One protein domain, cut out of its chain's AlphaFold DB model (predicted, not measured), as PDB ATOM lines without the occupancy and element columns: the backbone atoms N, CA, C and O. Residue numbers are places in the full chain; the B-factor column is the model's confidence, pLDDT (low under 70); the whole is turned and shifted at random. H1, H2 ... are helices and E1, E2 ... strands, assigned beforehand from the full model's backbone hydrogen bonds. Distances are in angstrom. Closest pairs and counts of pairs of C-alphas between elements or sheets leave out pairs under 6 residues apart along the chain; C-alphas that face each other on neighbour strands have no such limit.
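AT A GLANCE: This is residues 91 to 186 of the 310 residues of a protein of Mycobacterium sp. BK086 (UniProt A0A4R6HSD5). An elongated domain of two small lobes, one toward each end of its length: in one, the three-stranded sheet E3 E4 E5 has H2 packed closely over one face and H1 farther out on that face over E3; in the other, H3 packs on the hairpin E1 E2. H1 and H2 both run from the first lobe toward the second, and the end of H2 meets the start of H3. The 96 printed residues hold three named helices and five named strands in the order H1 E1 E2 E3 E4 E5 H2 H3, of mixed class; the larger sheet has the order E3 - E4 - E5 and both sheets are antiparallel. The whole is compact, with a radius of gyration of the C-alphas of 14.0 A, and spans 45 by 24 by 16 A.

IN THESE COORDINATES: H1, residues 91 to 103, begins with C-alpha 91 at (158.733, 102.993, 144.834) and is 18.2 A long. E1, residues 106 to 109, and E2, residues 115 to 118, are each 9.7 A long. E3, residues 125 to 129, measures 13.3 A, E4, residues 132 to 137, 16.5 A, and E5, residues 140 to 144, 13.8 A. H2, residues 147 to 162, is 22.1 A long. H3, residues 172 to 182, is 15.2 A long and ends with C-alpha 182 at (143.636, 126.462, 150.003).

HOW THE PARTS SIT: E3 E4 E5 is a meander, each strand the antiparallel neighbour of the one before; N 127 and O 134 are 2.8 A apart, as are N 135 and O 142. H1 and H2 are on the same face of this sheet, making two layers, helices on one face of a sheet. H1 is over E3 and runs along the strands at a height of 9.5 A over the sheet, on a local plane fitted to only just enough C-alphas, 6; its closest C-alphas to E3 are those of Ala 94 and Val 126, 7.3 A. H2 is over E5, slantwise at 33 degrees on the local plane, at a height of 4.7 A; the C-alphas of Gly 142 and Leu 154 are the closest, 3.8 A. E1 and E2 form an antiparallel hairpin, with N 108 and O 116 2.8 A apart. Val 118 of E2 and Val 179 of H3 have the closest C-alphas of these two, 6.5 A. H2 only just touches H3, with residues 161 to 162 alone and 3 pairs of C-alphas within 8 A, the closest being Ser 162 and Phe 172 at 4.3 A. In H1, H2 and H3 every O i to N i+4 pair is within hydrogen-bond range.

THE WHOLE: The farthest C-alphas, those of Asp 113 and Thr 130, are 46.8 A apart. The printed part has no cut, and no link is long. Residues 184 to 185 pair antiparallel with residues 116 to 117 of E2. The mean pLDDT of the printed part is 89.1, and no printed residue is under 70.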
ATOM      1  N   ASP A  91     160.091 102.455 144.929       82.38
ATOM      2  CA  ASP A  91     158.733 102.993 144.834       82.38
ATOM      3  C   ASP A  91     158.091 103.132 146.224       82.38
ATOM      4  O   ASP A  91     157.455 104.148 146.504       82.38
ATOM      5  N   ASP A  92     158.323 102.175 147.133       87.94
ATOM      6  CA  ASP A  92     157.853 102.274 148.522       87.94
ATOM      7  C   ASP A  92     158.512 103.446 149.260       87.94
ATOM      8  O   ASP A  92     157.844 104.188 149.982       87.94
ATOM      9  N   ILE A  93     159.825 103.628 149.075       83.25
ATOM     10  CA  ILE A  93     160.578 104.750 149.655       83.25
ATOM     11  C   ILE A  93     160.028 106.075 149.114       83.25
ATOM     12  O   ILE A  93     159.725 106.979 149.895       83.25
ATOM     13  N   ALA A  94     159.834 106.176 147.797       80.75
ATOM     14  CA  ALA A  94     159.284 107.370 147.165       80.75
ATOM     15  C   ALA A  94     157.861 107.677 147.653       80.75
ATOM     16  O   ALA A  94     157.560 108.826 147.974       80.75
ATOM     17  N   ALA A  95     156.998 106.665 147.778       86.00
ATOM     18  CA  ALA A  95     155.640 106.825 148.284       86.00
ATOM     19  C   ALA A  95     155.613 107.301 149.747       86.00
ATOM     20  O   ALA A  95     154.807 108.165 150.097       86.00
ATOM     21  N   ARG A  96     156.506 106.778 150.598       86.06
ATOM     22  CA  ARG A  96     156.638 107.195 152.005       86.06
ATOM     23  C   ARG A  96     157.116 108.633 152.135       86.06
ATOM     24  O   ARG A  96     156.523 109.402 152.888       86.06
ATOM     25  N   GLU A  97     158.149 109.009 151.389       82.94
ATOM     26  CA  GLU A  97     158.635 110.390 151.388       82.94
ATOM     27  C   GLU A  97     157.579 111.348 150.833       82.94
ATOM     28  O   GLU A  97     157.356 112.418 151.395       82.94
ATOM     29  N   LEU A  98     156.834 110.942 149.803       85.38
ATOM     30  CA  LEU A  98     155.725 111.738 149.289       85.38
ATOM     31  C   LEU A  98     154.601 111.909 150.317       85.38
ATOM     32  O   LEU A  98     154.091 113.015 150.492       85.38
ATOM     33  N   ALA A  99     154.231 110.844 151.030       88.12
ATOM     34  CA  ALA A  99     153.261 110.921 152.118       88.12
ATOM     35  C   ALA A  99     153.740 111.863 153.233       88.12
ATOM     36  O   ALA A  99     152.957 112.673 153.732       88.12
ATOM     37  N   ARG A 100     155.034 111.813 153.576       86.50
ATOM     38  CA  ARG A 100     155.653 112.722 154.544       86.50
ATOM     39  C   ARG A 100     155.568 114.172 154.080       86.50
ATOM     40  O   ARG A 100     155.128 115.009 154.857       86.50
ATOM     41  N   LEU A 101     155.940 114.466 152.835       85.44
ATOM     42  CA  LEU A 101     155.867 115.817 152.269       85.44
ATOM     43  C   LEU A 101     154.439 116.354 152.288       85.44
ATOM     44  O   LEU A 101     154.205 117.462 152.762       85.44
ATOM     45  N   ARG A 102     153.474 115.544 151.846       89.56
ATOM     46  CA  ARG A 102     152.045 115.891 151.827       89.56
ATOM     47  C   ARG A 102     151.471 116.166 153.217       89.56
ATOM     48  O   ARG A 102     150.499 116.906 153.334       89.56
ATOM     49  N   ALA A 103     152.063 115.586 154.261       88.69
ATOM     50  CA  ALA A 103     151.678 115.830 155.647       88.69
ATOM     51  C   ALA A 103     152.270 117.126 156.229       88.69
ATOM     52  O   ALA A 103     151.803 117.581 157.274       88.69
ATOM     53  N   ILE A 104     153.274 117.733 155.583       87.94
ATOM     54  CA  ILE A 104     153.871 118.985 156.053       87.94
ATOM     55  C   ILE A 104     152.829 120.100 155.949       87.94
ATOM     56  O   ILE A 104     152.331 120.415 154.870       87.94
ATOM     57  N   SER A 105     152.541 120.717 157.093       91.31
ATOM     58  CA  SER A 105     151.786 121.962 157.182       91.31
ATOM     59  C   SER A 105     152.756 123.094 157.491       91.31
ATOM     60  O   SER A 105     153.556 122.997 158.422       91.31
ATOM     61  N   LEU A 106     152.704 124.147 156.687       89.31
ATOM     62  CA  LEU A 106     153.552 125.323 156.807       89.31
ATOM     63  C   LEU A 106     152.709 126.510 157.243       89.31
ATOM     64  O   LEU A 106     151.560 126.648 156.822       89.31
ATOM     65  N   ARG A 107     153.301 127.388 158.050       91.25
ATOM     66  CA  ARG A 107     152.723 128.698 158.324       91.25
ATOM     67  C   ARG A 107     153.182 129.677 157.249       91.25
ATOM     68  O   ARG A 107     154.377 129.900 157.082       91.25
ATOM     69  N   TRP A 108     152.228 130.243 156.526       90.31
ATOM     70  CA  TRP A 108     152.455 131.278 155.528       90.31
ATOM     71  C   TRP A 108     152.087 132.642 156.101       90.31
ATOM     72  O   TRP A 108     150.984 132.818 156.621       90.31
ATOM     73  N   HIS A 109     153.004 133.598 155.980       89.81
ATOM     74  CA  HIS A 109     152.836 134.964 156.462       89.81
ATOM     75  C   HIS A 109     152.549 135.883 155.277       89.81
ATOM     76  O   HIS A 109     153.417 136.085 154.429       89.81
ATOM     77  N   VAL A 110     151.330 136.418 155.214       89.12
ATOM     78  CA  VAL A 110     150.966 137.454 154.238       89.12
ATOM     79  C   VAL A 110     151.213 138.836 154.824       89.12
ATOM     80  O   VAL A 110     151.765 139.691 154.150       89.12
ATOM     81  N   THR A 111     150.824 139.017 156.083       88.25
ATOM     82  CA  THR A 111     151.168 140.142 156.960       88.25
ATOM     83  C   THR A 111     151.262 139.616 158.399       88.25
ATOM     84  O   THR A 111     151.015 138.435 158.661       88.25
ATOM     85  N   ASP A 112     151.573 140.484 159.365       84.50
ATOM     86  CA  ASP A 112     151.543 140.114 160.786       84.50
ATOM     87  C   ASP A 112     150.144 139.647 161.249       84.50
ATOM     88  O   ASP A 112     150.042 138.742 162.078       84.50
ATOM     89  N   ASP A 113     149.070 140.216 160.690       89.69
ATOM     90  CA  ASP A 113     147.662 139.948 161.026       89.69
ATOM     91  C   ASP A 113     146.919 139.042 160.018       89.69
ATOM     92  O   ASP A 113     145.755 138.666 160.222       89.69
ATOM     93  N   GLU A 114     147.591 138.646 158.939       93.25
ATOM     94  CA  GLU A 114     147.080 137.741 157.916       93.25
ATOM     95  C   GLU A 114     148.052 136.569 157.718       93.25
ATOM     96  O   GLU A 114     149.057 136.660 157.014       93.25
ATOM     97  N   GLN A 115     147.728 135.436 158.344       94.56
ATOM     98  CA  GLN A 115     148.543 134.222 158.286       94.56
ATOM     99  C   GLN A 115     147.675 132.985 158.058       94.56
ATOM    100  O   GLN A 115     146.505 132.945 158.453       94.56
ATOM    101  N   TYR A 116     148.261 131.960 157.445       95.44
ATOM    102  CA  TYR A 116     147.571 130.727 157.070       95.44
ATOM    103  C   TYR A 116     148.410 129.497 157.414       95.44
ATOM    104  O   TYR A 116     149.626 129.511 157.248       95.44
ATOM    105  N   MET A 117     147.761 128.417 157.840       95.62
ATOM    106  CA  MET A 117     148.347 127.077 157.826       95.62
ATOM    107  C   MET A 117     148.014 126.412 156.490       95.62
ATOM    108  O   MET A 117     146.847 126.346 156.104       95.62
ATOM    109  N   VAL A 118     149.020 125.928 155.763       93.06
ATOM    110  CA  VAL A 118     148.842 125.388 154.410       93.06
ATOM    111  C   VAL A 118     149.689 124.143 154.166       93.06
ATOM    112  O   VAL A 118     150.859 124.075 154.537       93.06
ATOM    113  N   GLN A 119     149.106 123.153 153.493       91.50
ATOM    114  CA  GLN A 119     149.815 121.959 153.028       91.50
ATOM    115  C   GLN A 119     150.323 122.182 151.603       91.50
ATOM    116  O   GLN A 119     149.708 121.738 150.636       91.50
ATOM    117  N   LEU A 120     151.445 122.894 151.468       86.12
ATOM    118  CA  LEU A 120     151.990 123.293 150.163       86.12
ATOM    119  C   LEU A 120     152.262 122.097 149.233       86.12
ATOM    120  O   LEU A 120     152.100 122.187 148.021       86.12
ATOM    121  N   PHE A 121     152.644 120.960 149.813       89.00
ATOM    122  CA  PHE A 121     153.005 119.751 149.077       89.00
ATOM    123  C   PHE A 121     151.863 118.741 148.963       89.00
ATOM    124  O   PHE A 121     152.115 117.606 148.569       89.00
ATOM    125  N   LYS A 122     150.622 119.108 149.308       88.44
ATOM    126  CA  LYS A 122     149.467 118.194 149.274       88.44
ATOM    127  C   LYS A 122     149.294 117.509 147.915       88.44
ATOM    128  O   LYS A 122     149.032 116.308 147.861       88.44
ATOM    129  N   ASP A 123     149.525 118.266 146.849       87.31
ATOM    130  CA  ASP A 123     149.424 117.804 145.465       87.31
ATOM    131  C   ASP A 123     150.803 117.551 144.839       87.31
ATOM    132  O   ASP A 123     150.937 117.524 143.620       87.31
ATOM    133  N   ALA A 124     151.849 117.382 145.660       90.69
ATOM    134  CA  ALA A 124     153.171 117.060 145.145       90.69
ATOM    135  C   ALA A 124     153.141 115.721 144.398       90.69
ATOM    136  O   ALA A 124     152.453 114.782 144.811       90.69
ATOM    137  N   GLU A 125     153.920 115.621 143.333       91.06
ATOM    138  CA  GLU A 125     154.089 114.418 142.527       91.06
ATOM    139  C   GLU A 125     155.565 114.048 142.451       91.06
ATOM    140  O   GLU A 125     156.435 114.916 142.477       91.06
ATOM    141  N   VAL A 126     155.848 112.748 142.363       89.19
ATOM    142  CA  VAL A 126     157.202 112.227 142.159       89.19
ATOM    143  C   VAL A 126     157.189 111.383 140.900       89.19
ATOM    144  O   VAL A 126     156.383 110.461 140.770       89.19
ATOM    145  N   GLN A 127     158.097 111.687 139.986       89.19
ATOM    146  CA  GLN A 127     158.331 110.923 138.772       89.19
ATOM    147  C   GLN A 127     159.790 110.483 138.729       89.19
ATOM    148  O   GLN A 127     160.674 111.117 139.312       89.19
ATOM    149  N   ARG A 128     160.044 109.373 138.038       85.06
ATOM    150  CA  ARG A 128     161.396 108.877 137.809       85.06
ATOM    151  C   ARG A 128     161.561 108.485 136.352       85.06
ATOM    152  O   ARG A 128     160.885 107.577 135.872       85.06
ATOM    153  N   GLU A 129     162.521 109.112 135.688       88.12
ATOM    154  CA  GLU A 129     162.937 108.769 134.331       88.12
ATOM    155  C   GLU A 129     164.378 108.260 134.359       88.12
ATOM    156  O   GLU A 129     165.307 109.022 134.611       88.12
ATOM    157  N   THR A 130     164.555 106.957 134.113       84.19
ATOM    158  CA  THR A 130     165.843 106.232 134.123       84.19
ATOM    159  C   THR A 130     166.647 106.442 135.422       84.19
ATOM    160  O   THR A 130     166.533 105.632 136.347       84.19
ATOM    161  N   ASP A 131     167.383 107.550 135.522       84.44
ATOM    162  CA  ASP A 131     168.294 107.902 136.619       84.44
ATOM    163  C   ASP A 131     168.020 109.293 137.226       84.44
ATOM    164  O   ASP A 131     168.791 109.771 138.057       84.44
ATOM    165  N   VAL A 132     166.931 109.959 136.829       89.50
ATOM    166  CA  VAL A 132     166.545 111.281 137.343       89.50
ATOM    167  C   VAL A 132     165.208 111.184 138.064       89.50
ATOM    168  O   VAL A 132     164.231 110.662 137.529       89.50
ATOM    169  N   PHE A 133     165.179 111.697 139.291       90.19
ATOM    170  CA  PHE A 133     163.963 111.961 140.045       90.19
ATOM    171  C   PHE A 133     163.500 113.385 139.764       90.19
ATOM    172  O   PHE A 133     164.299 114.321 139.857       90.19
ATOM    173  N   THR A 134     162.207 113.533 139.507       93.06
ATOM    174  CA  THR A 134     161.518 114.817 139.389       93.06
ATOM    175  C   THR A 134     160.475 114.888 140.489       93.06
ATOM    176  O   THR A 134     159.646 113.986 140.608       93.06
ATOM    177  N   VAL A 135     160.518 115.938 141.307       92.56
ATOM    178  CA  VAL A 135     159.442 116.255 142.249       92.56
ATOM    179  C   VAL A 135     158.794 117.549 141.810       92.56
ATOM    180  O   VAL A 135     159.469 118.572 141.713       92.56
ATOM    181  N   SER A 136     157.491 117.492 141.585       92.56
ATOM    182  CA  SER A 136     156.702 118.615 141.098       92.56
ATOM    183  C   SER A 136     155.703 119.039 142.162       92.56
ATOM    184  O   SER A 136     154.990 118.204 142.712       92.56
ATOM    185  N   ALA A 137     155.633 120.331 142.459       89.62
ATOM    186  CA  ALA A 137     154.583 120.912 143.292       89.62
ATOM    187  C   ALA A 137     154.332 122.353 142.853       89.62
ATOM    188  O   ALA A 137     155.271 123.082 142.543       89.62
ATOM    189  N   PHE A 138     153.069 122.781 142.828       85.50
ATOM    190  CA  PHE A 138     152.707 124.168 142.512       85.50
ATOM    191  C   PHE A 138     153.226 124.674 141.138       85.50
ATOM    192  O   PHE A 138     153.573 125.845 140.946       85.50
ATOM    193  N   GLY A 139     153.316 123.769 140.156       86.81
ATOM    194  CA  GLY A 139     153.875 124.075 138.833       86.81
ATOM    195  C   GLY A 139     155.368 124.430 138.861       86.81
ATOM    196  O   GLY A 139     155.840 125.150 137.984       86.81
ATOM    197  N   LEU A 140     156.086 123.995 139.897       92.50
ATOM    198  CA  LEU A 140     157.536 124.068 140.022       92.50
ATOM    199  C   LEU A 140     158.098 122.659 140.117       92.50
ATOM    200  O   LEU A 140     157.482 121.789 140.732       92.50
ATOM    201  N   ASP A 141     159.298 122.482 139.574       95.00
ATOM    202  CA  ASP A 141     159.966 121.192 139.518       95.00
ATOM    203  C   ASP A 141     161.337 121.257 140.183       95.00
ATOM    204  O   ASP A 141     162.125 122.185 139.980       95.00
ATOM    205  N   GLY A 142     161.643 120.215 140.940       94.50
ATOM    206  CA  GLY A 142     162.977 119.897 141.404       94.50
ATOM    207  C   GLY A 142     163.462 118.612 140.761       94.50
ATOM    208  O   GLY A 142     162.730 117.631 140.718       94.50
ATOM    209  N   ASN A 143     164.703 118.604 140.276       95.06
ATOM    210  CA  ASN A 143     165.283 117.458 139.579       95.06
ATOM    211  C   ASN A 143     166.593 117.034 140.243       95.06
ATOM    212  O   ASN A 143     167.367 117.885 140.688       95.06
ATOM    213  N   GLY A 144     166.879 115.734 140.278       91.62
ATOM    214  CA  GLY A 144     168.152 115.251 140.800       91.62
ATOM    215  C   GLY A 144     168.374 113.746 140.653       91.62
ATOM    216  O   GLY A 144     167.439 113.009 140.355       91.62
ATOM    217  N   PRO A 145     169.607 113.267 140.896       87.31
ATOM    218  CA  PRO A 145     169.948 111.843 140.809       87.31
ATOM    219  C   PRO A 145     169.350 111.001 141.950       87.31
ATOM    220  O   PRO A 145     169.404 109.777 141.923       87.31
ATOM    221  N   SER A 146     168.790 111.645 142.976       83.50
ATOM    222  CA  SER A 146     168.042 110.996 144.049       83.50
ATOM    223  C   SER A 146     166.845 111.849 144.449       83.50
ATOM    224  O   SER A 146     166.827 113.059 144.201       83.50
ATOM    225  N   LEU A 147     165.871 111.239 145.125       81.94
ATOM    226  CA  LEU A 147     164.700 111.951 145.638       81.94
ATOM    227  C   LEU A 147     165.089 113.130 146.544       81.94
ATOM    228  O   LEU A 147     164.528 114.211 146.413       81.94
ATOM    229  N   SER A 148     166.106 112.967 147.397       81.06
ATOM    230  CA  SER A 148     166.610 114.057 148.246       81.06
ATOM    231  C   SER A 148     167.126 115.246 147.425       81.06
ATOM    232  O   SER A 148     166.781 116.388 147.721       81.06
ATOM    233  N   HIS A 149     167.885 114.999 146.349       87.25
ATOM    234  CA  HIS A 149     168.358 116.072 145.464       87.25
ATOM    235  C   HIS A 149     167.204 116.756 144.728       87.25
ATOM    236  O   HIS A 149     167.187 117.982 144.624       87.25
ATOM    237  N   ALA A 150     166.231 115.981 144.248       91.12
ATOM    238  CA  ALA A 150     165.048 116.526 143.601       91.12
ATOM    239  C   ALA A 150     164.238 117.408 144.571       91.12
ATOM    240  O   ALA A 150     163.874 118.525 144.221       91.12
ATOM    241  N   LEU A 151     164.070 116.989 145.830       87.81
ATOM    242  CA  LEU A 151     163.417 117.791 146.871       87.81
ATOM    243  C   LEU A 151     164.175 119.070 147.216       87.81
ATOM    244  O   LEU A 151     163.558 120.123 147.356       87.81
ATOM    245  N   GLN A 152     165.504 119.014 147.310       88.50
ATOM    246  CA  GLN A 152     166.323 120.216 147.487       88.50
ATOM    247  C   GLN A 152     166.167 121.183 146.307       88.50
ATOM    248  O   GLN A 152     166.092 122.396 146.510       88.50
ATOM    249  N   GLY A 153     166.100 120.657 145.081       93.31
ATOM    250  CA  GLY A 153     165.822 121.435 143.876       93.31
ATOM    251  C   GLY A 153     164.451 122.108 143.924       93.31
ATOM    252  O   GLY A 153     164.357 123.302 143.656       93.31
ATOM    253  N   LEU A 154     163.415 121.373 144.335       92.44
ATOM    254  CA  LEU A 154     162.058 121.901 144.454       92.44
ATOM    255  C   LEU A 154     161.985 122.973 145.543       92.44
ATOM    256  O   LEU A 154     161.419 124.036 145.314       92.44
ATOM    257  N   ASN A 155     162.606 122.735 146.703       90.25
ATOM    258  CA  ASN A 155     162.677 123.716 147.781       90.25
ATOM    259  C   ASN A 155     163.347 125.014 147.310       90.25
ATOM    260  O   ASN A 155     162.833 126.095 147.572       90.25
ATOM    261  N   ARG A 156     164.440 124.916 146.540       92.19
ATOM    262  CA  ARG A 156     165.087 126.084 145.927       92.19
ATOM    263  C   ARG A 156     164.161 126.805 144.950       92.19
ATOM    264  O   ARG A 156     164.033 128.018 145.049       92.19
ATOM    265  N   ALA A 157     163.502 126.074 144.050       92.94
ATOM    266  CA  ALA A 157     162.575 126.655 143.082       92.94
ATOM    267  C   ALA A 157     161.407 127.379 143.773       92.94
ATOM    268  O   ALA A 157     161.036 128.475 143.358       92.94
ATOM    269  N   ILE A 158     160.862 126.799 144.849       90.19
ATOM    270  CA  ILE A 158     159.829 127.428 145.679       90.19
ATOM    271  C   ILE A 158     160.378 128.699 146.322       90.19
ATOM    272  O   ILE A 158     159.779 129.749 146.130       90.19
ATOM    273  N   SER A 159     161.524 128.640 147.010       88.19
ATOM    274  CA  SER A 159     162.122 129.815 147.659       88.19
ATOM    275  C   SER A 159     162.450 130.938 146.674       88.19
ATOM    276  O   SER A 159     162.231 132.104 146.986       88.19
ATOM    277  N   GLU A 160     162.948 130.619 145.480       91.19
ATOM    278  CA  GLU A 160     163.221 131.605 144.430       91.19
ATOM    279  C   GLU A 160     161.933 132.222 143.874       91.19
ATOM    280  O   GLU A 160     161.905 133.419 143.594       91.19
ATOM    281  N   ALA A 161     160.869 131.426 143.722       90.56
ATOM    282  CA  ALA A 161     159.590 131.873 143.185       90.56
ATOM    283  C   ALA A 161     158.776 132.690 144.196       90.56
ATOM    284  O   ALA A 161     158.227 133.732 143.832       90.56
ATOM    285  N   SER A 162     158.696 132.238 145.449       87.94
ATOM    286  CA  SER A 162     157.973 132.935 146.510       87.94
ATOM    287  C   SER A 162     158.770 134.100 147.075       87.94
ATOM    288  O   SER A 162     158.192 135.133 147.379       87.94
ATOM    289  N   GLY A 163     160.088 133.968 147.218       85.19
ATOM    290  CA  GLY A 163     160.860 134.845 148.093       85.19
ATOM    291  C   GLY A 163     160.364 134.787 149.541       85.19
ATOM    292  O   GLY A 163     159.705 133.829 149.957       85.19
ATOM    293  N   GLU A 164     160.687 135.832 150.293       74.56
ATOM    294  CA  GLU A 164     160.268 136.042 151.681       74.56
ATOM    295  C   GLU A 164     159.287 137.215 151.744       74.56
ATOM    296  O   GLU A 164     159.272 138.050 150.842       74.56
ATOM    297  N   HIS A 165     158.500 137.325 152.818       70.88
ATOM    298  CA  HIS A 165     157.549 138.433 152.990       70.88
ATOM    299  C   HIS A 165     158.205 139.814 152.784       70.88
ATOM    300  O   HIS A 165     157.685 140.649 152.048       70.88
ATOM    301  N   ASP A 166     159.397 140.028 153.349       77.38
ATOM    302  CA  ASP A 166     160.110 141.310 153.250       77.38
ATOM    303  C   ASP A 166     160.893 141.472 151.932       77.38
ATOM    304  O   ASP A 166     161.374 142.559 151.599       77.38
ATOM    305  N   LYS A 167     161.029 140.389 151.162       85.69
ATOM    306  CA  LYS A 167     161.740 140.347 149.882       85.69
ATOM    307  C   LYS A 167     161.012 139.396 148.922       85.69
ATOM    308  O   LYS A 167     161.501 138.287 148.671       85.69
ATOM    309  N   PRO A 168     159.844 139.812 148.399       87.00
ATOM    310  CA  PRO A 168     158.975 138.929 147.637       87.00
ATOM    311  C   PRO A 168     159.627 138.511 146.319       87.00
ATOM    312  O   PRO A 168     160.285 139.302 145.634       87.00
ATOM    313  N   GLY A 169     159.440 137.241 145.975       90.50
ATOM    314  CA  GLY A 169     159.850 136.650 144.710       90.50
ATOM    315  C   GLY A 169     158.855 136.940 143.579       90.50
ATOM    316  O   GLY A 169     157.777 137.495 143.800       90.50
ATOM    317  N   PRO A 170     159.181 136.544 142.338       93.56
ATOM    318  CA  PRO A 170     158.395 136.862 141.147       93.56
ATOM    319  C   PRO A 170     156.991 136.238 141.121       93.56
ATOM    320  O   PRO A 170     156.148 136.712 140.365       93.56
ATOM    321  N   ARG A 171     156.731 135.185 141.908       92.69
ATOM    322  CA  ARG A 171     155.417 134.530 142.034       92.69
ATOM    323  C   ARG A 171     154.796 134.717 143.425       92.69
ATOM    324  O   ARG A 171     153.808 134.055 143.717       92.69
ATOM    325  N   PHE A 172     155.326 135.596 144.285       90.44
ATOM    326  CA  PHE A 172     154.835 135.761 145.664       90.44
ATOM    327  C   PHE A 172     153.319 135.998 145.748       90.44
ATOM    328  O   PHE A 172     152.640 135.348 146.543       90.44
ATOM    329  N   ASP A 173     152.783 136.875 144.897       90.31
ATOM    330  CA  ASP A 173     151.349 137.187 144.868       90.31
ATOM    331  C   ASP A 173     150.510 135.966 144.461       90.31
ATOM    332  O   ASP A 173     149.502 135.661 145.094       90.31
ATOM    333  N   GLU A 174     150.967 135.206 143.461       91.56
ATOM    334  CA  GLU A 174     150.307 133.974 143.013       91.56
ATOM    335  C   GLU A 174     150.275 132.913 144.123       91.56
ATOM    336  O   GLU A 174     149.236 132.299 144.373       91.56
ATOM    337  N   PHE A 175     151.400 132.721 144.822       89.75
ATOM    338  CA  PHE A 175     151.475 131.836 145.983       89.75
ATOM    339  C   PHE A 175     150.523 132.297 147.085       89.75
ATOM    340  O   PHE A 175     149.767 131.494 147.625       89.75
ATOM    341  N   THR A 176     150.525 133.591 147.394       90.69
ATOM    342  CA  THR A 176     149.690 134.171 148.448       90.69
ATOM    343  C   THR A 176     148.199 134.005 148.152       90.69
ATOM    344  O   THR A 176     147.441 133.587 149.029       90.69
ATOM    345  N   ASP A 177     147.764 134.248 146.918       93.31
ATOM    346  CA  ASP A 177     146.368 134.063 146.515       93.31
ATOM    347  C   ASP A 177     145.944 132.587 146.534       93.31
ATOM    348  O   ASP A 177     144.826 132.244 146.945       93.31
ATOM    349  N   TRP A 178     146.847 131.678 146.159       91.69
ATOM    350  CA  TRP A 178     146.594 130.249 146.308       91.69
ATOM    351  C   TRP A 178     146.486 129.837 147.781       91.69
ATOM    352  O   TRP A 178     145.542 129.139 148.155       91.69
ATOM    353  N   VAL A 179     147.384 130.323 148.641       92.06
ATOM    354  CA  VAL A 179     147.349 130.065 150.087       92.06
ATOM    355  C   VAL A 179     146.051 130.578 150.706       92.06
ATOM    356  O   VAL A 179     145.427 129.855 151.478       92.06
ATOM    357  N   ARG A 180     145.577 131.770 150.330       94.25
ATOM    358  CA  ARG A 180     144.288 132.303 150.806       94.25
ATOM    359  C   ARG A 180     143.095 131.413 150.450       94.25
ATOM    360  O   ARG A 180     142.103 131.419 151.175       94.25
ATOM    361  N   SER A 181     143.169 130.680 149.337       93.38
ATOM    362  CA  SER A 181     142.085 129.815 148.848       93.38
ATOM    363  C   SER A 181     142.190 128.350 149.290       93.38
ATOM    364  O   SER A 181     141.168 127.665 149.313       93.38
ATOM    365  N   HIS A 182     143.383 127.872 149.658       92.62
ATOM    366  CA  HIS A 182     143.636 126.462 150.003       92.62
ATOM    367  C   HIS A 182     144.100 126.247 151.449       92.62
ATOM    368  O   HIS A 182     144.047 125.122 151.947       92.62
ATOM    369  N   GLY A 183     144.574 127.299 152.113       93.06
ATOM    370  CA  GLY A 183     145.023 127.279 153.498       93.06
ATOM    371  C   GLY A 183     143.900 127.558 154.493       93.06
ATOM    372  O   GLY A 183     142.855 128.125 154.173       93.06
ATOM    373  N   GLU A 184     144.151 127.192 155.743       96.31
ATOM    374  CA  GLU A 184     143.305 127.540 156.876       96.31
ATOM    375  C   GLU A 184     143.826 128.827 157.516       96.31
ATOM    376  O   GLU A 184     144.977 128.895 157.952       96.31
ATOM    377  N   ARG A 185     142.992 129.873 157.556       96.88
ATOM    378  CA  ARG A 185     143.382 131.155 158.152       96.88
ATOM    379  C   ARG A 185     143.600 130.985 159.654       96.88
ATOM    380  O   ARG A 185     142.709 130.514 160.358       96.88
ATOM    381  N   VAL A 186     144.752 131.433 160.147       96.44
ATOM    382  CA  VAL A 186     145.019 131.506 161.586       96.44
ATOM    383  C   VAL A 186     144.064 132.533 162.195       96.44
ATOM    384  O   VAL A 186     143.906 133.639 161.674       96.44
TER     385      VAL A 186